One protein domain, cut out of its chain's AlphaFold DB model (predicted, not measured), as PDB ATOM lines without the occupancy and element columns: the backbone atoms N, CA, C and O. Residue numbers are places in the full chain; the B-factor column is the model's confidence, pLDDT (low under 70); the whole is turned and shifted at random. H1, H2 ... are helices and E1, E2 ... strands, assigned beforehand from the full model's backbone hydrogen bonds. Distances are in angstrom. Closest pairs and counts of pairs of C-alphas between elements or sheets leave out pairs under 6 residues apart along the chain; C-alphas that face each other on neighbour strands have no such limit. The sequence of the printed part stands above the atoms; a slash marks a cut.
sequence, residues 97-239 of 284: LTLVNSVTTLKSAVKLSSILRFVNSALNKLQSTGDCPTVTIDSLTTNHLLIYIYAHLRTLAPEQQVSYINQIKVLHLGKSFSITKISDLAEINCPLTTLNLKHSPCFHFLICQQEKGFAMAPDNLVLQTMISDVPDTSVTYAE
ATOM      1  N   LEU A  97      15.893  39.722  38.663       94.69
ATOM      2  CA  LEU A  97      15.382  41.060  38.927       94.69
ATOM      3  C   LEU A  97      15.466  41.901  37.657       94.69
ATOM      4  O   LEU A  97      16.448  41.841  36.923       94.69
ATOM      5  N   THR A  98      14.478  42.760  37.427       96.62
ATOM      6  CA  THR A  98      14.550  43.778  36.372       96.62
ATOM      7  C   THR A  98      14.833  45.133  37.001       96.62
ATOM      8  O   THR A  98      13.980  45.682  37.696       96.62
ATOM      9  N   LEU A  99      16.013  45.693  36.752       97.19
ATOM     10  CA  LEU A  99      16.360  47.054  37.148       97.19
ATOM     11  C   LEU A  99      15.969  48.026  36.040       97.19
ATOM     12  O   LEU A  99      16.399  47.876  34.901       97.19
ATOM     13  N   VAL A 100      15.173  49.035  36.371       96.69
ATOM     14  CA  VAL A 100      14.723  50.069  35.439       96.69
ATOM     15  C   VAL A 100      15.288  51.406  35.884       96.69
ATOM     16  O   VAL A 100      14.962  51.894  36.966       96.69
ATOM     17  N   ASN A 101      16.111  52.028  35.046       95.50
ATOM     18  CA  ASN A 101      16.502  53.413  35.269       95.50
ATOM     19  C   ASN A 101      15.281  54.302  35.016       95.50
ATOM     20  O   ASN A 101      14.761  54.354  33.907       95.50
ATOM     21  N   SER A 102      14.814  55.012  36.037       93.00
ATOM     22  CA  SER A 102      13.581  55.803  35.947       93.00
ATOM     23  C   SER A 102      13.706  57.005  35.008       93.00
ATOM     24  O   SER A 102      12.695  57.502  34.532       93.00
ATOM     25  N   VAL A 103      14.933  57.471  34.747       90.44
ATOM     26  CA  VAL A 103      15.201  58.629  33.883       90.44
ATOM     27  C   VAL A 103      15.361  58.193  32.431       90.44
ATOM     28  O   VAL A 103      14.739  58.763  31.544       90.44
ATOM     29  N   THR A 104      16.188  57.176  32.177       90.69
ATOM     30  CA  THR A 104      16.478  56.724  30.804       90.69
ATOM     31  C   THR A 104      15.533  55.630  30.322       90.69
ATOM     32  O   THR A 104      15.554  55.278  29.147       90.69
ATOM     33  N   THR A 105      14.711  55.069  31.213       90.81
ATOM     34  CA  THR A 105      13.834  53.902  30.994       90.81
ATOM     35  C   THR A 105      14.562  52.618  30.586       90.81
ATOM     36  O   THR A 105      13.920  51.607  30.290       90.81
ATOM     37  N   LEU A 106      15.901  52.627  30.617       92.75
ATOM     38  CA  LEU A 106      16.727  51.469  30.308       92.75
ATOM     39  C   LEU A 106      16.449  50.355  31.317       92.75
ATOM     40  O   LEU A 106      16.456  50.589  32.529       92.75
ATOM     41  N   LYS A 107      16.212  49.151  30.798       94.75
ATOM     42  CA  LYS A 107      15.981  47.948  31.593       94.75
ATOM     43  C   LYS A 107      17.225  47.073  31.565       94.75
ATOM     44  O   LYS A 107      17.775  46.810  30.498       94.75
ATOM     45  N   SER A 108      17.635  46.599  32.728       95.31
ATOM     46  CA  SER A 108      18.763  45.692  32.892       95.31
ATOM     47  C   SER A 108      18.328  44.524  33.756       95.31
ATOM     48  O   SER A 108      17.840  44.719  34.869       95.31
ATOM     49  N   ALA A 109      18.487  43.315  33.236       94.81
ATOM     50  CA  ALA A 109      18.171  42.112  33.982       94.81
ATOM     51  C   ALA A 109      19.367  41.719  34.862       94.81
ATOM     52  O   ALA A 109      20.518  41.766  34.424       94.81
ATOM     53  N   VAL A 110      19.102  41.404  36.128       94.81
ATOM     54  CA  VAL A 110      20.118  41.101  37.138       94.81
ATOM     55  C   VAL A 110      19.680  39.886  37.937       94.81
ATOM     56  O   VAL A 110      18.661  39.903  38.619       94.81
ATOM     57  N   LYS A 111      20.494  38.836  37.904       94.50
ATOM     58  CA  LYS A 111      20.282  37.620  38.691       94.50
ATOM     59  C   LYS A 111      20.636  37.848  40.161       94.50
ATOM     60  O   LYS A 111      21.654  38.481  40.454       94.50
ATOM     61  N   LEU A 112      19.855  37.285  41.091       92.69
ATOM     62  CA  LEU A 112      20.196  37.327  42.523       92.69
ATOM     63  C   LEU A 112      21.570  36.700  42.812       92.69
ATOM     64  O   LEU A 112      22.307  37.215  43.654       92.69
ATOM     65  N   SER A 113      21.962  35.654  42.077       93.62
ATOM     66  CA  SER A 113      23.285  35.032  42.220       93.62
ATOM     67  C   SER A 113      24.431  35.997  41.900       93.62
ATOM     68  O   SER A 113      25.478  35.944  42.544       93.62
ATOM     69  N   SER A 114      24.242  36.925  40.956       94.94
ATOM     70  CA  SER A 114      25.237  37.944  40.615       94.94
ATOM     71  C   SER A 114      25.444  38.922  41.769       94.94
ATOM     72  O   SER A 114      26.582  39.290  42.065       94.94
ATOM     73  N   ILE A 115      24.361  39.303  42.452       95.38
ATOM     74  CA  ILE A 115      24.422  40.151  43.649       95.38
ATOM     75  C   ILE A 115      25.134  39.396  44.774       95.38
ATOM     76  O   ILE A 115      26.048  39.939  45.392       95.38
ATOM     77  N   LEU A 116      24.777  38.127  44.992       94.81
ATOM     78  CA  LEU A 116      25.414  37.275  45.994       94.81
ATOM     79  C   LEU A 116      26.923  37.134  45.764       94.81
ATOM     80  O   LEU A 116      27.717  37.346  46.678       94.81
ATOM     81  N   ARG A 117      27.328  36.807  44.530       94.25
ATOM     82  CA  ARG A 117      28.738  36.674  44.140       94.25
ATOM     83  C   ARG A 117      29.500  37.972  44.367       94.25
ATOM     84  O   ARG A 117      30.619  37.929  44.869       94.25
ATOM     85  N   PHE A 118      28.898  39.113  44.035       95.25
ATOM     86  CA  PHE A 118      29.485  40.423  44.304       95.25
ATOM     87  C   PHE A 118      29.707  40.652  45.806       95.25
ATOM     88  O   PHE A 118      30.823  40.982  46.206       95.25
ATOM     89  N   VAL A 119      28.683  40.427  46.636       93.62
ATOM     90  CA  VAL A 119      28.756  40.620  48.095       93.62
ATOM     91  C   VAL A 119      29.816  39.712  48.716       93.62
ATOM     92  O   VAL A 119      30.714  40.196  49.401       93.62
ATOM     93  N   ASN A 120      29.780  38.412  48.421       92.50
ATOM     94  CA  ASN A 120      30.751  37.463  48.965       92.50
ATOM     95  C   ASN A 120      32.171  37.731  48.444       92.50
ATOM     96  O   ASN A 120      33.132  37.598  49.194       92.50
ATOM     97  N   SER A 121      32.332  38.185  47.195       91.62
ATOM     98  CA  SER A 121      33.639  38.615  46.680       91.62
ATOM     99  C   SER A 121      34.184  39.825  47.444       91.62
ATOM    100  O   SER A 121      35.359  39.834  47.806       91.62
ATOM    101  N   ALA A 122      33.342  40.826  47.715       90.50
ATOM    102  CA  ALA A 122      33.723  41.998  48.498       90.50
ATOM    103  C   ALA A 122      34.150  41.619  49.924       90.50
ATOM    104  O   ALA A 122      35.187  42.085  50.393       90.50
ATOM    105  N   LEU A 123      33.408  40.721  50.581       88.44
ATOM    106  CA  LEU A 123      33.759  40.211  51.909       88.44
ATOM    107  C   LEU A 123      35.080  39.431  51.889       88.44
ATOM    108  O   LEU A 123      35.949  39.678  52.722       88.44
ATOM    109  N   ASN A 124      35.284  38.567  50.892       86.62
ATOM    110  CA  ASN A 124      36.500  37.761  50.774       86.62
ATOM    111  C   ASN A 124      37.767  38.599  50.544       86.62
ATOM    112  O   ASN A 124      38.838  38.249  51.028       86.62
ATOM    113  N   LYS A 125      37.680  39.735  49.843       83.12
ATOM    114  CA  LYS A 125      38.837  40.635  49.662       83.12
ATOM    115  C   LYS A 125      39.316  41.270  50.967       83.12
ATOM    116  O   LYS A 125      40.470  41.682  51.055       83.12
ATOM    117  N   LEU A 126      38.433  41.380  51.954       72.44
ATOM    118  CA  LEU A 126      38.693  42.043  53.229       72.44
ATOM    119  C   LEU A 126      39.118  41.051  54.331       72.44
ATOM    120  O   LEU A 126      39.465  41.479  55.427       72.44
ATOM    121  N   GLN A 127      39.166  39.744  54.030       65.81
ATOM    122  CA  GLN A 127      39.471  38.625  54.943       65.81
ATOM    123  C   GLN A 127      40.936  38.506  55.394       65.81
ATOM    124  O   GLN A 127      41.371  37.435  55.815       65.81
ATOM    125  N   SER A 128      41.734  39.574  55.390       58.34
ATOM    126  CA  SER A 128      43.093  39.476  55.943       58.34
ATOM    127  C   SER A 128      43.127  39.197  57.460       58.34
ATOM    128  O   SER A 128      44.213  38.995  57.999       58.34
ATOM    129  N   THR A 129      41.979  39.156  58.157       53.78
ATOM    130  CA  THR A 129      41.920  39.129  59.630       53.78
ATOM    131  C   THR A 129      40.906  38.179  60.304       53.78
ATOM    132  O   THR A 129      40.770  38.271  61.522       53.78
ATOM    133  N   GLY A 130      40.248  37.226  59.623       58.97
ATOM    134  CA  GLY A 130      39.470  36.169  60.314       58.97
ATOM    135  C   GLY A 130      38.254  35.601  59.570       58.97
ATOM    136  O   GLY A 130      37.989  35.983  58.429       58.97
ATOM    137  N   ASP A 131      37.522  34.698  60.241       60.28
ATOM    138  CA  ASP A 131      36.284  34.061  59.760       60.28
ATOM    139  C   ASP A 131      35.213  35.120  59.470       60.28
ATOM    140  O   ASP A 131      34.582  35.666  60.377       60.28
ATOM    141  N   CYS A 132      35.012  35.442  58.192       62.06
ATOM    142  CA  CYS A 132      33.926  36.323  57.780       62.06
ATOM    143  C   CYS A 132      32.636  35.522  57.566       62.06
ATOM    144  O   CYS A 132      32.675  34.443  56.964       62.06
ATOM    145  N   PRO A 133      31.480  36.066  57.982       72.50
ATOM    146  CA  PRO A 133      30.195  35.443  57.711       72.50
ATOM    147  C   PRO A 133      29.971  35.358  56.197       72.50
ATOM    148  O   PRO A 133      30.134  36.339  55.470       72.50
ATOM    149  N   THR A 134      29.612  34.167  55.719       81.25
ATOM    150  CA  THR A 134      29.207  33.971  54.325       81.25
ATOM    151  C   THR A 134      27.748  34.375  54.182       81.25
ATOM    152  O   THR A 134      26.894  33.896  54.927       81.25
ATOM    153  N   VAL A 135      27.456  35.249  53.221       87.19
ATOM    154  CA  VAL A 135      26.085  35.653  52.905       87.19
ATOM    155  C   VAL A 135      25.467  34.598  51.994       87.19
ATOM    156  O   VAL A 135      26.128  34.060  51.103       87.19
ATOM    157  N   THR A 136      24.190  34.312  52.215       90.56
ATOM    158  CA  THR A 136      23.347  33.405  51.423       90.56
ATOM    159  C   THR A 136      22.315  34.204  50.621       90.56
ATOM    160  O   THR A 136      22.110  35.391  50.871       90.56
ATOM    161  N   ILE A 137      21.636  33.579  49.651       89.19
ATOM    162  CA  ILE A 137      20.605  34.266  48.843       89.19
ATOM    163  C   ILE A 137      19.515  34.870  49.743       89.19
ATOM    164  O   ILE A 137      19.122  36.020  49.545       89.19
ATOM    165  N   ASP A 138      19.084  34.133  50.768       87.75
ATOM    166  CA  ASP A 138      18.003  34.555  51.664       87.75
ATOM    167  C   ASP A 138      18.377  35.725  52.581       87.75
ATOM    168  O   ASP A 138      17.498  36.460  53.034       87.75
ATOM    169  N   SER A 139      19.676  35.929  52.825       88.94
ATOM    170  CA  SER A 139      20.198  37.045  53.623       88.94
ATOM    171  C   SER A 139      20.550  38.281  52.784       88.94
ATOM    172  O   SER A 139      20.975  39.303  53.327       88.94
ATOM    173  N   LEU A 140      20.320  38.255  51.465       92.44
ATOM    174  CA  LEU A 140      20.425  39.461  50.647       92.44
ATOM    175  C   LEU A 140      19.362  40.484  51.055       92.44
ATOM    176  O   LEU A 140      18.193  40.162  51.262       92.44
ATOM    177  N   THR A 141      19.756  41.755  51.110       94.06
ATOM    178  CA  THR A 141      18.907  42.862  51.567       94.06
ATOM    179  C   THR A 141      18.841  43.951  50.508       94.06
ATOM    180  O   THR A 141      19.628  43.987  49.557       94.06
ATOM    181  N   THR A 142      17.920  44.894  50.684       94.38
ATOM    182  CA  THR A 142      17.838  46.102  49.855       94.38
ATOM    183  C   THR A 142      19.123  46.927  49.868       94.38
ATOM    184  O   THR A 142      19.446  47.552  48.861       94.38
ATOM    185  N   ASN A 143      19.883  46.903  50.968       94.88
ATOM    186  CA  ASN A 143      21.184  47.566  51.045       94.88
ATOM    187  C   ASN A 143      22.209  46.884  50.132       94.88
ATOM    188  O   ASN A 143      22.880  47.571  49.363       94.88
ATOM    189  N   HIS A 144      22.264  45.548  50.127       95.19
ATOM    190  CA  HIS A 144      23.109  44.793  49.193       95.19
ATOM    191  C   HIS A 144      22.779  45.129  47.732       95.19
ATOM    192  O   HIS A 144      23.686  45.357  46.931       95.19
ATOM    193  N   LEU A 145      21.490  45.252  47.397       96.19
ATOM    194  CA  LEU A 145      21.050  45.678  46.067       96.19
ATOM    195  C   LEU A 145      21.482  47.119  45.734       96.19
ATOM    196  O   LEU A 145      22.007  47.364  44.650       96.19
ATOM    197  N   LEU A 146      21.296  48.076  46.649       96.06
ATOM    198  CA  LEU A 146      21.716  49.471  46.452       96.06
ATOM    199  C   LEU A 146      23.229  49.589  46.226       96.06
ATOM    200  O   LEU A 146      23.664  50.307  45.324       96.06
ATOM    201  N   ILE A 147      24.026  48.857  47.008       95.75
ATOM    202  CA  ILE A 147      25.486  48.829  46.871       95.75
ATOM    203  C   ILE A 147      25.890  48.166  45.550       95.75
ATOM    204  O   ILE A 147      26.778  48.671  44.863       95.75
ATOM    205  N   TYR A 148      25.215  47.084  45.150       96.75
ATOM    206  CA  TYR A 148      25.440  46.441  43.856       96.75
ATOM    207  C   TYR A 148      25.189  47.405  42.688       96.75
ATOM    208  O   TYR A 148      26.036  47.516  41.799       96.75
ATOM    209  N   ILE A 149      24.070  48.141  42.714       96.25
ATOM    210  CA  ILE A 149      23.738  49.162  41.705       96.25
ATOM    211  C   ILE A 149      24.806  50.255  41.682       96.25
ATOM    212  O   ILE A 149      25.259  50.637  40.607       96.25
ATOM    213  N   TYR A 150      25.244  50.733  42.851       95.69
ATOM    214  CA  TYR A 150      26.308  51.733  42.956       95.69
ATOM    215  C   TYR A 150      27.620  51.249  42.324       95.69
ATOM    216  O   TYR A 150      28.224  51.970  41.532       95.69
ATOM    217  N   ALA A 151      28.031  50.013  42.614       95.62
ATOM    218  CA  ALA A 151      29.254  49.421  42.073       95.62
ATOM    219  C   ALA A 151      29.203  49.224  40.547       95.62
ATOM    220  O   ALA A 151      30.212  49.399  39.865       95.62
ATOM    221  N   HIS A 152      28.028  48.889  40.008       95.31
ATOM    222  CA  HIS A 152      27.821  48.595  38.586       95.31
ATOM    223  C   HIS A 152      27.186  49.757  37.822       95.31
ATOM    224  O   HIS A 152      26.733  49.599  36.692       95.31
ATOM    225  N   LEU A 153      27.158  50.960  38.393       92.56
ATOM    226  CA  LEU A 153      26.434  52.059  37.770       92.56
ATOM    227  C   LEU A 153      27.000  52.431  36.396       92.56
ATOM    228  O   LEU A 153      26.254  52.778  35.488       92.56
ATOM    229  N   ARG A 154      28.313  52.284  36.207       90.69
ATOM    230  CA  ARG A 154      28.967  52.569  34.925       90.69
ATOM    231  C   ARG A 154      28.462  51.675  33.785       90.69
ATOM    232  O   ARG A 154      28.518  52.094  32.635       90.69
ATOM    233  N   THR A 155      27.984  50.468  34.093       91.44
ATOM    234  CA  THR A 155      27.370  49.570  33.105       91.44
ATOM    235  C   THR A 155      25.859  49.773  33.017       91.44
ATOM    236  O   THR A 155      25.309  49.721  31.922       91.44
ATOM    237  N   LEU A 156      25.190  50.049  34.142       91.00
ATOM    238  CA  LEU A 156      23.733  50.232  34.207       91.00
ATOM    239  C   LEU A 156      23.253  51.602  33.693       91.00
ATOM    240  O   LEU A 156      22.118  51.734  33.238       91.00
ATOM    241  N   ALA A 157      24.081  52.638  33.801       91.06
ATOM    242  CA  ALA A 157      23.765  54.016  33.437       91.06
ATOM    243  C   ALA A 157      25.050  54.779  33.045       91.06
ATOM    244  O   ALA A 157      25.482  55.671  33.777       91.06
ATOM    245  N   PRO A 158      25.677  54.454  31.896       88.75
ATOM    246  CA  PRO A 158      26.975  55.018  31.499       88.75
ATOM    247  C   PRO A 158      26.974  56.549  31.367       88.75
ATOM    248  O   PRO A 158      27.995  57.186  31.611       88.75
ATOM    249  N   GLU A 159      25.821  57.135  31.039       89.50
ATOM    250  CA  GLU A 159      25.634  58.584  30.888       89.50
ATOM    251  C   GLU A 159      25.540  59.337  32.225       89.50
ATOM    252  O   GLU A 159      25.598  60.566  32.261       89.50
ATOM    253  N   GLN A 160      25.358  58.626  33.342       88.25
ATOM    254  CA  GLN A 160      25.121  59.234  34.647       88.25
ATOM    255  C   GLN A 160      26.327  59.025  35.561       88.25
ATOM    256  O   GLN A 160      26.678  57.908  35.933       88.25
ATOM    257  N   GLN A 161      26.951  60.131  35.964       87.00
ATOM    258  CA  GLN A 161      28.026  60.099  36.946       87.00
ATOM    259  C   GLN A 161      27.451  60.190  38.355       87.00
ATOM    260  O   GLN A 161      26.710  61.116  38.681       87.00
ATOM    261  N   VAL A 162      27.827  59.233  39.198       89.19
ATOM    262  CA  VAL A 162      27.482  59.213  40.619       89.19
ATOM    263  C   VAL A 162      28.761  59.142  41.417       89.19
ATOM    264  O   VAL A 162      29.591  58.258  41.215       89.19
ATOM    265  N   SER A 163      28.906  60.081  42.339       91.31
ATOM    266  CA  SER A 163      30.063  60.145  43.231       91.31
ATOM    267  C   SER A 163      29.782  59.454  44.561       91.31
ATOM    268  O   SER A 163      30.707  58.954  45.197       91.31
ATOM    269  N   TYR A 164      28.515  59.389  44.977       93.44
ATOM    270  CA  TYR A 164      28.139  58.957  46.320       93.44
ATOM    271  C   TYR A 164      26.952  57.994  46.299       93.44
ATOM    272  O   TYR A 164      25.985  58.209  45.573       93.44
ATOM    273  N   ILE A 165      26.975  56.968  47.154       93.12
ATOM    274  CA  ILE A 165      25.884  55.984  47.232       93.12
ATOM    275  C   ILE A 165      24.534  56.609  47.620       93.12
ATOM    276  O   ILE A 165      23.488  56.160  47.161       93.12
ATOM    277  N   ASN A 166      24.542  57.686  48.408       94.00
ATOM    278  CA  ASN A 166      23.328  58.376  48.846       94.00
ATOM    279  C   ASN A 166      22.593  59.138  47.728       94.00
ATOM    280  O   ASN A 166      21.475  59.608  47.942       94.00
ATOM    281  N   GLN A 167      23.188  59.228  46.537       94.62
ATOM    282  CA  GLN A 167      22.527  59.720  45.329       94.62
ATOM    283  C   GLN A 167      21.596  58.664  44.716       94.62
ATOM    284  O   GLN A 167      20.749  59.013  43.901       94.62
ATOM    285  N   ILE A 168      21.706  57.390  45.101       95.19
ATOM    286  CA  ILE A 168      20.891  56.310  44.540       95.19
ATOM    287  C   ILE A 168      19.669  56.061  45.422       95.19
ATOM    288  O   ILE A 168      19.764  55.864  46.636       95.19
ATOM    289  N   LYS A 169      18.502  56.021  44.781       95.81
ATOM    290  CA  LYS A 169      17.235  55.625  45.395       95.81
ATOM    291  C   LYS A 169      16.587  54.541  44.548       95.81
ATOM    292  O   LYS A 169      16.519  54.658  43.329       95.81
ATOM    293  N   VAL A 170      16.101  53.497  45.203       96.50
ATOM    294  CA  VAL A 170      15.410  52.365  44.584       96.50
ATOM    295  C   VAL A 170      13.952  52.370  45.024       96.50
ATOM    296  O   VAL A 170      13.638  52.632  46.183       96.50
ATOM    297  N   LEU A 171      13.049  52.102  44.092       96.50
ATOM    298  CA  LEU A 171      11.609  52.039  44.269       96.50
ATOM    299  C   LEU A 171      11.119  50.642  43.883       96.50
ATOM    300  O   LEU A 171      11.465  50.125  42.820       96.50
ATOM    301  N   HIS A 172      10.280  50.053  44.728       95.56
ATOM    302  CA  HIS A 172       9.625  48.769  44.478       95.56
ATOM    303  C   HIS A 172       8.235  48.781  45.107       95.56
ATOM    304  O   HIS A 172       8.101  49.098  46.287       95.56
ATOM    305  N   LEU A 173       7.195  48.507  44.310       93.56
ATOM    306  CA  LEU A 173       5.789  48.503  44.748       93.56
ATOM    307  C   LEU A 173       5.394  49.739  45.586       93.56
ATOM    308  O   LEU A 173       4.760  49.634  46.634       93.56
ATOM    309  N   GLY A 174       5.830  50.928  45.156       91.38
ATOM    310  CA  GLY A 174       5.568  52.199  45.847       91.38
ATOM    311  C   GLY A 174       6.410  52.448  47.106       91.38
ATOM    312  O   GLY A 174       6.392  53.557  47.638       91.38
ATOM    313  N   LYS A 175       7.194  51.469  47.572       93.75
ATOM    314  CA  LYS A 175       8.153  51.641  48.670       93.75
ATOM    315  C   LYS A 175       9.472  52.175  48.139       93.75
ATOM    316  O   LYS A 175       9.937  51.754  47.082       93.75
ATOM    317  N   SER A 176      10.088  53.084  48.892       94.25
ATOM    318  CA  SER A 176      11.382  53.660  48.541       94.25
ATOM    319  C   SER A 176      12.490  53.264  49.503       94.25
ATOM    320  O   SER A 176      12.341  53.437  50.712       94.25
ATOM    321  N   PHE A 177      13.619  52.853  48.945       95.19
ATOM    322  CA  PHE A 177      14.825  52.438  49.643       95.19
ATOM    323  C   PHE A 177      15.983  53.340  49.216       95.19
ATOM    324  O   PHE A 177      16.222  53.546  48.026       95.19
ATOM    325  N   SER A 178      16.692  53.913  50.180       95.00
ATOM    326  CA  SER A 178      17.851  54.772  49.932       95.00
ATOM    327  C   SER A 178      18.718  54.821  51.178       95.00
ATOM    328  O   SER A 178      18.176  54.907  52.280       95.00
ATOM    329  N   ILE A 179      20.034  54.854  51.001       93.62
ATOM    330  CA  ILE A 179      20.983  55.012  52.105       93.62
ATOM    331  C   ILE A 179      21.316  56.501  52.205       93.62
ATOM    332  O   ILE A 179      22.087  57.024  51.408       93.62
ATOM    333  N   THR A 180      20.721  57.213  53.160       91.88
ATOM    334  CA  THR A 180      20.972  58.653  53.351       91.88
ATOM    335  C   THR A 180      22.152  58.914  54.279       91.88
ATOM    336  O   THR A 180      22.857  59.916  54.137       91.88
ATOM    337  N   LYS A 181      22.377  58.005  55.229       89.75
ATOM    338  CA  LYS A 181      23.433  58.054  56.240       89.75
ATOM    339  C   LYS A 181      24.072  56.681  56.385       89.75
ATOM    340  O   LYS A 181      23.442  55.670  56.114       89.75
ATOM    341  N   ILE A 182      25.290  56.648  56.917       87.44
ATOM    342  CA  ILE A 182      26.001  55.395  57.217       87.44
ATOM    343  C   ILE A 182      25.200  54.503  58.181       87.44
ATOM    344  O   ILE A 182      25.177  53.293  58.015       87.44
ATOM    345  N   SER A 183      24.470  55.092  59.136       85.12
ATOM    346  CA  SER A 183      23.585  54.340  60.041       85.12
ATOM    347  C   SER A 183      22.480  53.565  59.319       85.12
ATOM    348  O   SER A 183      21.977  52.583  59.850       85.12
ATOM    349  N   ASP A 184      22.100  53.982  58.111       87.62
ATOM    350  CA  ASP A 184      21.027  53.342  57.351       87.62
ATOM    351  C   ASP A 184      21.470  51.975  56.794       87.62
ATOM    352  O   ASP A 184      20.626  51.122  56.523       87.62
ATOM    353  N   LEU A 185      22.786  51.736  56.687       86.69
ATOM    354  CA  LEU A 185      23.357  50.430  56.329       86.69
ATOM    355  C   LEU A 185      23.012  49.346  57.360       86.69
ATOM    356  O   LEU A 185      22.940  48.171  57.018       86.69
ATOM    357  N   ALA A 186      22.768  49.769  58.600       80.38
ATOM    358  CA  ALA A 186      22.335  48.932  59.708       80.38
ATOM    359  C   ALA A 186      20.813  48.865  59.834       80.38
ATOM    360  O   ALA A 186      20.223  47.808  60.029       80.38
ATOM    361  N   GLU A 187      20.173  50.039  59.769       72.94
ATOM    362  CA  GLU A 187      18.763  50.200  60.121       72.94
ATOM    363  C   GLU A 187      17.821  49.762  58.981       72.94
ATOM    364  O   GLU A 187      16.687  49.367  59.248       72.94
ATOM    365  N   ILE A 188      18.263  49.814  57.716       68.25
ATOM    366  CA  ILE A 188      17.439  49.536  56.521       68.25
ATOM    367  C   ILE A 188      17.826  48.190  55.882       68.25
ATOM    368  O   ILE A 188      18.090  48.083  54.688       68.25
ATOM    369  N   ASN A 189      17.830  47.127  56.684       77.25
ATOM    370  CA  ASN A 189      18.097  45.763  56.224       77.25
ATOM    371  C   ASN A 189      16.790  45.000  55.961       77.25
ATOM    372  O   ASN A 189      16.424  44.084  56.687       77.25
ATOM    373  N   CYS A 190      16.057  45.397  54.916       88.19
ATOM    374  CA  CYS A 190      14.891  44.642  54.453       88.19
ATOM    375  C   CYS A 190      15.370  43.480  53.564       88.19
ATOM    376  O   CYS A 190      15.978  43.755  52.524       88.19
ATOM    377  N   PRO A 191      15.136  42.204  53.933       91.25
ATOM    378  CA  PRO A 191      15.549  41.076  53.105       91.25
ATOM    379  C   PRO A 191      14.817  41.097  51.762       91.25
ATOM    380  O   PRO A 191      13.602  41.314  51.716       91.25
ATOM    381  N   LEU A 192      15.532  40.855  50.662       90.81
ATOM    382  CA  LEU A 192      14.960  40.874  49.311       90.81
ATOM    383  C   LEU A 192      13.857  39.821  49.148       90.81
ATOM    384  O   LEU A 192      12.873  40.063  48.453       90.81
ATOM    385  N   THR A 193      13.971  38.695  49.852       87.19
ATOM    386  CA  THR A 193      12.966  37.622  49.896       87.19
ATOM    387  C   THR A 193      11.597  38.099  50.389       87.19
ATOM    388  O   THR A 193      10.572  37.576  49.952       87.19
ATOM    389  N   THR A 194      11.544  39.146  51.219       87.81
ATOM    390  CA  THR A 194      10.279  39.731  51.701       87.81
ATOM    391  C   THR A 194       9.559  40.582  50.646       87.81
ATOM    392  O   THR A 194       8.375  40.887  50.799       87.81
ATOM    393  N   LEU A 195      10.231  40.959  49.551       85.88
ATOM    394  CA  LEU A 195       9.734  41.901  48.542       85.88
ATOM    395  C   LEU A 195       8.981  41.236  47.381       85.88
ATOM    396  O   LEU A 195       9.140  41.648  46.238       85.88
ATOM    397  N   ASN A 196       8.158  40.219  47.656       86.69
ATOM    398  CA  ASN A 196       7.287  39.534  46.683       86.69
ATOM    399  C   ASN A 196       7.872  39.418  45.251       86.69
ATOM    400  O   ASN A 196       7.231  39.760  44.251       86.69
ATOM    401  N   LEU A 197       9.128  38.968  45.162       87.69
ATOM    402  CA  LEU A 197       9.909  39.001  43.921       87.69
ATOM    403  C   LEU A 197       9.321  38.097  42.834       87.69
ATOM    404  O   LEU A 197       9.472  38.388  41.654       87.69
ATOM    405  N   LYS A 198       8.600  37.041  43.231       86.31
ATOM    406  CA  LYS A 198       7.925  36.111  42.314       86.31
ATOM    407  C   LYS A 198       6.859  36.799  41.459       86.31
ATOM    408  O   LYS A 198       6.677  36.432  40.306       86.31
ATOM    409  N   HIS A 199       6.152  37.783  42.019       86.88
ATOM    410  CA  HIS A 199       5.073  38.485  41.318       86.88
ATOM    411  C   HIS A 199       5.504  39.845  40.763       86.88
ATOM    412  O   HIS A 199       4.943  40.304  39.774       86.88
ATOM    413  N   SER A 200       6.493  40.496  41.383       89.81
ATOM    414  CA  SER A 200       6.998  41.794  40.936       89.81
ATOM    415  C   SER A 200       8.519  41.879  41.095       89.81
ATOM    416  O   SER A 200       9.000  42.494  42.049       89.81
ATOM    417  N   PRO A 201       9.301  41.326  40.152       93.69
ATOM    418  CA  PRO A 201      10.765  41.390  40.179       93.69
ATOM    419  C   PRO A 201      11.330  42.749  39.718       93.69
ATOM    420  O   PRO A 201      12.541  42.904  39.567       93.69
ATOM    421  N   CYS A 202      10.470  43.732  39.440       95.56
ATOM    422  CA  CYS A 202      10.855  45.011  38.853       95.56
ATOM    423  C   CYS A 202      11.205  46.051  39.925       95.56
ATOM    424  O   CYS A 202      10.379  46.387  40.775       95.56
ATOM    425  N   PHE A 203      12.411  46.604  39.839       97.19
ATOM    426  CA  PHE A 203      12.915  47.676  40.687       97.19
ATOM    427  C   PHE A 203      13.225  48.895  39.834       97.19
ATOM    428  O   PHE A 203      13.984  48.818  38.872       97.19
ATOM    429  N   HIS A 204      12.685  50.043  40.215       97.00
ATOM    430  CA  HIS A 204      12.989  51.308  39.562       97.00
ATOM    431  C   HIS A 204      14.068  52.024  40.360       97.00
ATOM    432  O   HIS A 204      13.859  52.325  41.530       97.00
ATOM    433  N   PHE A 205      15.216  52.313  39.764       96.81
ATOM    434  CA  PHE A 205      16.235  53.127  40.416       96.81
ATOM    435  C   PHE A 205      16.294  54.515  39.788       96.81
ATOM    436  O   PHE A 205      15.963  54.714  38.616       96.81
ATOM    437  N   LEU A 206      16.667  55.494  40.598       95.69
ATOM    438  CA  LEU A 206      16.822  56.883  40.200       95.69
ATOM    439  C   LEU A 206      18.046  57.479  40.884       95.69
ATOM    440  O   LEU A 206      18.414  57.088  41.996       95.69
ATOM    441  N   ILE A 207      18.667  58.423  40.189       94.50
ATOM    442  CA  ILE A 207      19.866  59.116  40.640       94.50
ATOM    443  C   ILE A 207      19.476  60.550  40.975       94.50
ATOM    444  O   ILE A 207      19.119  61.336  40.099       94.50
ATOM    445  N   CYS A 208      19.522  60.875  42.260       92.12
ATOM    446  CA  CYS A 208      19.295  62.211  42.781       92.12
ATOM    447  C   CYS A 208      20.600  63.003  42.793       92.12
ATOM    448  O   CYS A 208      21.632  62.511  43.250       92.12
ATOM    449  N   GLN A 209      20.536  64.274  42.408       88.44
ATOM    450  CA  GLN A 209      21.631  65.194  42.684       88.44
ATOM    451  C   GLN A 209      21.703  65.461  44.193       88.44
ATOM    452  O   GLN A 209      20.706  65.808  44.825       88.44
ATOM    453  N   GLN A 210      22.888  65.286  44.774       84.69
ATOM    454  CA  GLN A 210      23.177  65.673  46.153       84.69
ATOM    455  C   GLN A 210      24.532  66.362  46.221       84.69
ATOM    456  O   GLN A 210      25.506  65.867  45.658       84.69
ATOM    457  N   GLU A 211      24.582  67.476  46.951       77.00
ATOM    458  CA  GLU A 211      25.793  68.284  47.141       77.00
ATOM    459  C   GLU A 211      26.790  67.647  48.116       77.00
ATOM    460  O   GLU A 211      27.975  67.970  48.107       77.00
ATOM    461  N   LYS A 212      26.310  66.765  49.000       83.94
ATOM    462  CA  LYS A 212      27.113  66.121  50.039       83.94
ATOM    463  C   LYS A 212      26.786  64.640  50.104       83.94
ATOM    464  O   LYS A 212      25.620  64.253  50.162       83.94
ATOM    465  N   GLY A 213      27.825  63.826  50.180       80.06
ATOM    466  CA  GLY A 213      27.693  62.400  50.415       80.06
ATOM    467  C   GLY A 213      28.942  61.821  51.044       80.06
ATOM    468  O   GLY A 213      29.936  62.516  51.252       80.06
ATOM    469  N   PHE A 214      28.868  60.543  51.390       82.19
ATOM    470  CA  PHE A 214      30.024  59.802  51.863       82.19
ATOM    471  C   PHE A 214      30.556  58.963  50.701       82.19
ATOM    472  O   PHE A 214      29.905  58.030  50.232       82.19
ATOM    473  N   ALA A 215      31.729  59.358  50.203       81.12
ATOM    474  CA  ALA A 215      32.471  58.595  49.210       81.12
ATOM    475  C   ALA A 215      33.104  57.402  49.918       81.12
ATOM    476  O   ALA A 215      34.005  57.558  50.741       81.12
ATOM    477  N   MET A 216      32.597  56.214  49.626       84.88
ATOM    478  CA  MET A 216      33.114  54.979  50.184       84.88
ATOM    479  C   MET A 216      33.169  53.939  49.078       84.88
ATOM    480  O   MET A 216      32.258  53.853  48.257       84.88
ATOM    481  N   ALA A 217      34.254  53.165  49.049       90.25
ATOM    482  CA  ALA A 217      34.365  52.052  48.123       90.25
ATOM    483  C   ALA A 217      33.211  51.058  48.363       90.25
ATOM    484  O   ALA A 217      32.880  50.809  49.526       90.25
ATOM    485  N   PRO A 218      32.619  50.469  47.308       90.19
ATOM    486  CA  PRO A 218      31.549  49.484  47.454       90.19
ATOM    487  C   PRO A 218      31.905  48.343  48.411       90.19
ATOM    488  O   PRO A 218      31.086  47.989  49.250       90.19
ATOM    489  N   ASP A 219      33.145  47.851  48.362       90.38
ATOM    490  CA  ASP A 219      33.615  46.769  49.234       90.38
ATOM    491  C   ASP A 219      33.528  47.159  50.728       90.38
ATOM    492  O   ASP A 219      33.055  46.384  51.558       90.38
ATOM    493  N   ASN A 220      33.871  48.407  51.073       89.62
ATOM    494  CA  ASN A 220      33.752  48.919  52.442       89.62
ATOM    495  C   ASN A 220      32.287  49.108  52.867       89.62
ATOM    496  O   ASN A 220      31.962  48.930  54.040       89.62
ATOM    497  N   LEU A 221      31.403  49.467  51.930       89.69
ATOM    498  CA  LEU A 221      29.968  49.586  52.197       89.69
ATOM    499  C   LEU A 221      29.348  48.220  52.497       89.69
ATOM    500  O   LEU A 221      28.552  48.121  53.426       89.69
ATOM    501  N   VAL A 222      29.750  47.172  51.765       89.88
ATOM    502  CA  VAL A 222      29.351  45.783  52.050       89.88
ATOM    503  C   VAL A 222      29.843  45.351  53.429       89.88
ATOM    504  O   VAL A 222      29.105  44.739  54.189       89.88
ATOM    505  N   LEU A 223      31.070  45.701  53.810       87.50
ATOM    506  CA  LEU A 223      31.554  45.369  55.149       87.50
ATOM    507  C   LEU A 223      30.729  46.062  56.247       87.50
ATOM    508  O   LEU A 223      30.409  45.461  57.272       87.50
ATOM    509  N   GLN A 224      30.349  47.323  56.034       86.62
ATOM    510  CA  GLN A 224      29.546  48.071  57.001       86.62
ATOM    511  C   GLN A 224      28.132  47.513  57.191       86.62
ATOM    512  O   GLN A 224      27.585  47.688  58.282       86.62
ATOM    513  N   THR A 225      27.552  46.824  56.199       86.12
ATOM    514  CA  THR A 225      26.260  46.144  56.396       86.12
ATOM    515  C   THR A 225      26.375  44.951  57.346       86.12
ATOM    516  O   THR A 225      25.401  44.659  58.028       86.12
ATOM    517  N   MET A 226      27.555  44.323  57.456       80.00
ATOM    518  CA  MET A 226      27.807  43.178  58.349       80.00
ATOM    519  C   MET A 226      28.228  43.593  59.760       80.00
ATOM    520  O   MET A 226      27.835  42.978  60.745       80.00
ATOM    521  N   ILE A 227      29.037  44.650  59.882       72.00
ATOM    522  CA  ILE A 227      29.554  45.095  61.189       72.00
ATOM    523  C   ILE A 227      28.434  45.647  62.075       72.00
ATOM    524  O   ILE A 227      28.558  45.662  63.298       72.00
ATOM    525  N   SER A 228      27.329  46.112  61.491       58.88
ATOM    526  CA  SER A 228      26.303  46.779  62.283       58.88
ATOM    527  C   SER A 228      25.328  45.856  63.016       58.88
ATOM    528  O   SER A 228      24.469  46.369  63.738       58.88
ATOM    529  N   ASP A 229      25.519  44.542  62.911       51.94
ATOM    530  CA  ASP A 229      24.861  43.539  63.750       51.94
ATOM    531  C   ASP A 229      25.567  43.342  65.096       51.94
ATOM    532  O   ASP A 229      25.278  42.371  65.789       51.94
ATOM    533  N   VAL A 230      26.457  44.255  65.526       48.78
ATOM    534  CA  VAL A 230      26.784  44.331  66.957       48.78
ATOM    535  C   VAL A 230      25.453  44.563  67.661       48.78
ATOM    536  O   VAL A 230      24.883  45.653  67.513       48.78
ATOM    537  N   PRO A 231      24.920  43.558  68.384       49.00
ATOM    538  CA  PRO A 231      23.657  43.731  69.044       49.00
ATOM    539  C   PRO A 231      23.845  44.935  69.943       49.00
ATOM    540  O   PRO A 231      24.844  45.091  70.651       49.00
ATOM    541  N   ASP A 232      22.875  45.832  69.893       51.47
ATOM    542  CA  ASP A 232      22.838  47.022  70.720       51.47
ATOM    543  C   ASP A 232      22.616  46.616  72.203       51.47
ATOM    544  O   ASP A 232      22.042  47.399  72.960       51.47
ATOM    545  N   THR A 233      23.056  45.417  72.626       51.91
ATOM    546  CA  THR A 233      23.156  44.922  73.993       51.91
ATOM    547  C   THR A 233      23.990  45.923  74.754       51.91
ATOM    548  O   THR A 233      25.216  45.965  74.691       51.91
ATOM    549  N   SER A 234      23.282  46.824  75.410       54.66
ATOM    550  CA  SER A 234      23.826  47.606  76.491       54.66
ATOM    551  C   SER A 234      24.333  46.617  77.530       54.66
ATOM    552  O   SER A 234      23.529  45.932  78.157       54.66
ATOM    553  N   VAL A 235      25.652  46.531  77.683       67.00
ATOM    554  CA  VAL A 235      26.301  45.672  78.682       67.00
ATOM    555  C   VAL A 235      25.953  46.178  80.086       67.00
ATOM    556  O   VAL A 235      25.982  45.436  81.062       67.00
ATOM    557  N   THR A 236      25.551  47.451  80.188       74.62
ATOM    558  CA  THR A 236      25.115  48.081  81.433       74.62
ATOM    559  C   THR A 236      23.781  48.814  81.289       74.62
ATOM    560  O   THR A 236      23.447  49.376  80.245       74.62
ATOM    561  N   TYR A 237      23.036  48.907  82.392       77.25
ATOM    562  CA  TYR A 237      21.807  49.705  82.475       77.25
ATOM    563  C   TYR A 237      22.023  51.176  82.056       77.25
ATOM    564  O   TYR A 237      21.170  51.777  81.398       77.25
ATOM    565  N   ALA A 238      23.198  51.741  82.358       81.94
ATOM    566  CA  ALA A 238      23.573  53.096  81.959       81.94
ATOM    567  C   ALA A 238      23.631  53.257  80.431       81.94
ATOM    568  O   ALA A 238      23.088  54.221  79.887       81.94
ATOM    569  N   GLU A 239      24.217  52.292  79.717       69.25
ATOM    570  CA  GLU A 239      24.228  52.289  78.253       69.25
ATOM    571  C   GLU A 239      22.813  52.191  77.678       69.25
ATOM    572  O   GLU A 239      22.490  52.903  76.725       69.25
TER     573      GLU A 239
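Overview. This is residues 97 to 239 of the 284 residues of an uncharacterized protein of Meyerozyma guilliermondii (strain ATCC 6260 / CBS 566 / DSM 6381 / JCM 1539 / NBRC 10279 / NRRL Y-324) (UniProt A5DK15). A strongly twisted sheet of five strands has helix H2 packed on one face, mainly over E3 and E4, and on the far side of H2 from the sheet lie H1 and H5, which cross each other. The short helix H4 packs on H5, the short H3 grazes the sheet, and residues 231 to 239 stick out as a free tail. The printed part has 143 residues with five named helices and five named strands, in the order E1 E2 H1 H2 H3 E3 E4 H4 E5 H5; the sheet is mixed, in the order E2 E1 E5 E3 E4. The class is mixed, helices and strands, with under half of the residues in named elements. The whole is compact, with a radius of gyration of the C-alphas of 15.6 A, and spans 51 by 36 by 32 A.

Along the chain. The sheet holds E2, residues 107 to 111, 13.2 A from first to last C-alpha; E1, residues 97 to 101, 12.9 A; E5, residues 202 to 207, 16.8 A; E3, residues 168 to 172, 13.6 A; and E4, residues 175 to 178. E1 begins at C-alpha 97, (15.382, 41.060, 38.927). H2 has residues 142 to 151 and measures 14.2 A; its C-alpha 142 is at (17.838, 46.102, 49.855). H1, residues 112 to 125, is the longest helix at 20.2 A. H5, residues 218 to 227, measures 14.6 A and ends at C-alpha 227, (29.554, 45.095, 61.189). H3, residues 153 to 156, and H4, residues 184 to 187, have four residues each.

Arrangement. E2 and E4 are the edge strands of the sheet. E2 and E1 form an antiparallel hairpin, with N 99 and O 108 2.8 A apart, within hydrogen-bond range. E1 and E5 are parallel, with N 203 and O 98 at 2.8 A. E5 and E3 are antiparallel, with N 171 and O 204 at 2.7 A. E3 and E4 form an antiparallel hairpin, with N 170 and O 177 at 2.8 A. E4, H4 and E5 form a split strand-helix-strand unit, two strands running the same way with E3 between them in the sheet; its crossover is right-handed. H2 on one face of the sheet gives two layers, a sheet with a helix on one face; the C-alphas of Leu 146 and Ile 168 are the closest of H2 and E3, 7.1 A apart. H3 only grazes the sheet, with residues 153 to 156. H5 is the hub, touching three helices. It touches H2 at a shallow tilt of 21 degrees, opposite ways, the closest C-alphas being those of Ala 151 and Pro 218, 5.9 A apart. H1 touches H5 with residues 119 to 123 alone, about perpendicular at 85 degrees; the C-alphas of Ala 122 and Asp 219 are closest, at 4.8 A. H1 touches H2 with residues 115 to 119 alone, about perpendicular at 74 degrees; Ile 115 and Tyr 148 have the closest C-alphas, 6.4 A apart. The helix packing is mostly crossed, but only just, with 1 of 3 such pairs at a shallow tilt. H4 touches H5, the C-alphas of Leu 185 and Thr 225 being closest at 5.2 A. H1 and H3 are apart. Every O i to N i+4 pair is within hydrogen-bond range in H1 and H2, and 5 of 6 are in H5; H3 and H4 are too short for such a pair.

Size, cuts and confidence. The C-alphas farthest apart are those of Glu 159 and Tyr 237, at 52.5 A. Without residues 231 to 239, which stand free, the body spans 43 by 37 by 25 A. The printed part has no cut. The links from H1 to H2, H3 to E3 and H4 to E5 are long. The mean pLDDT of the printed part is 86.6; residues 127 to 132, 188, 228 to 235 and 239 are under 70.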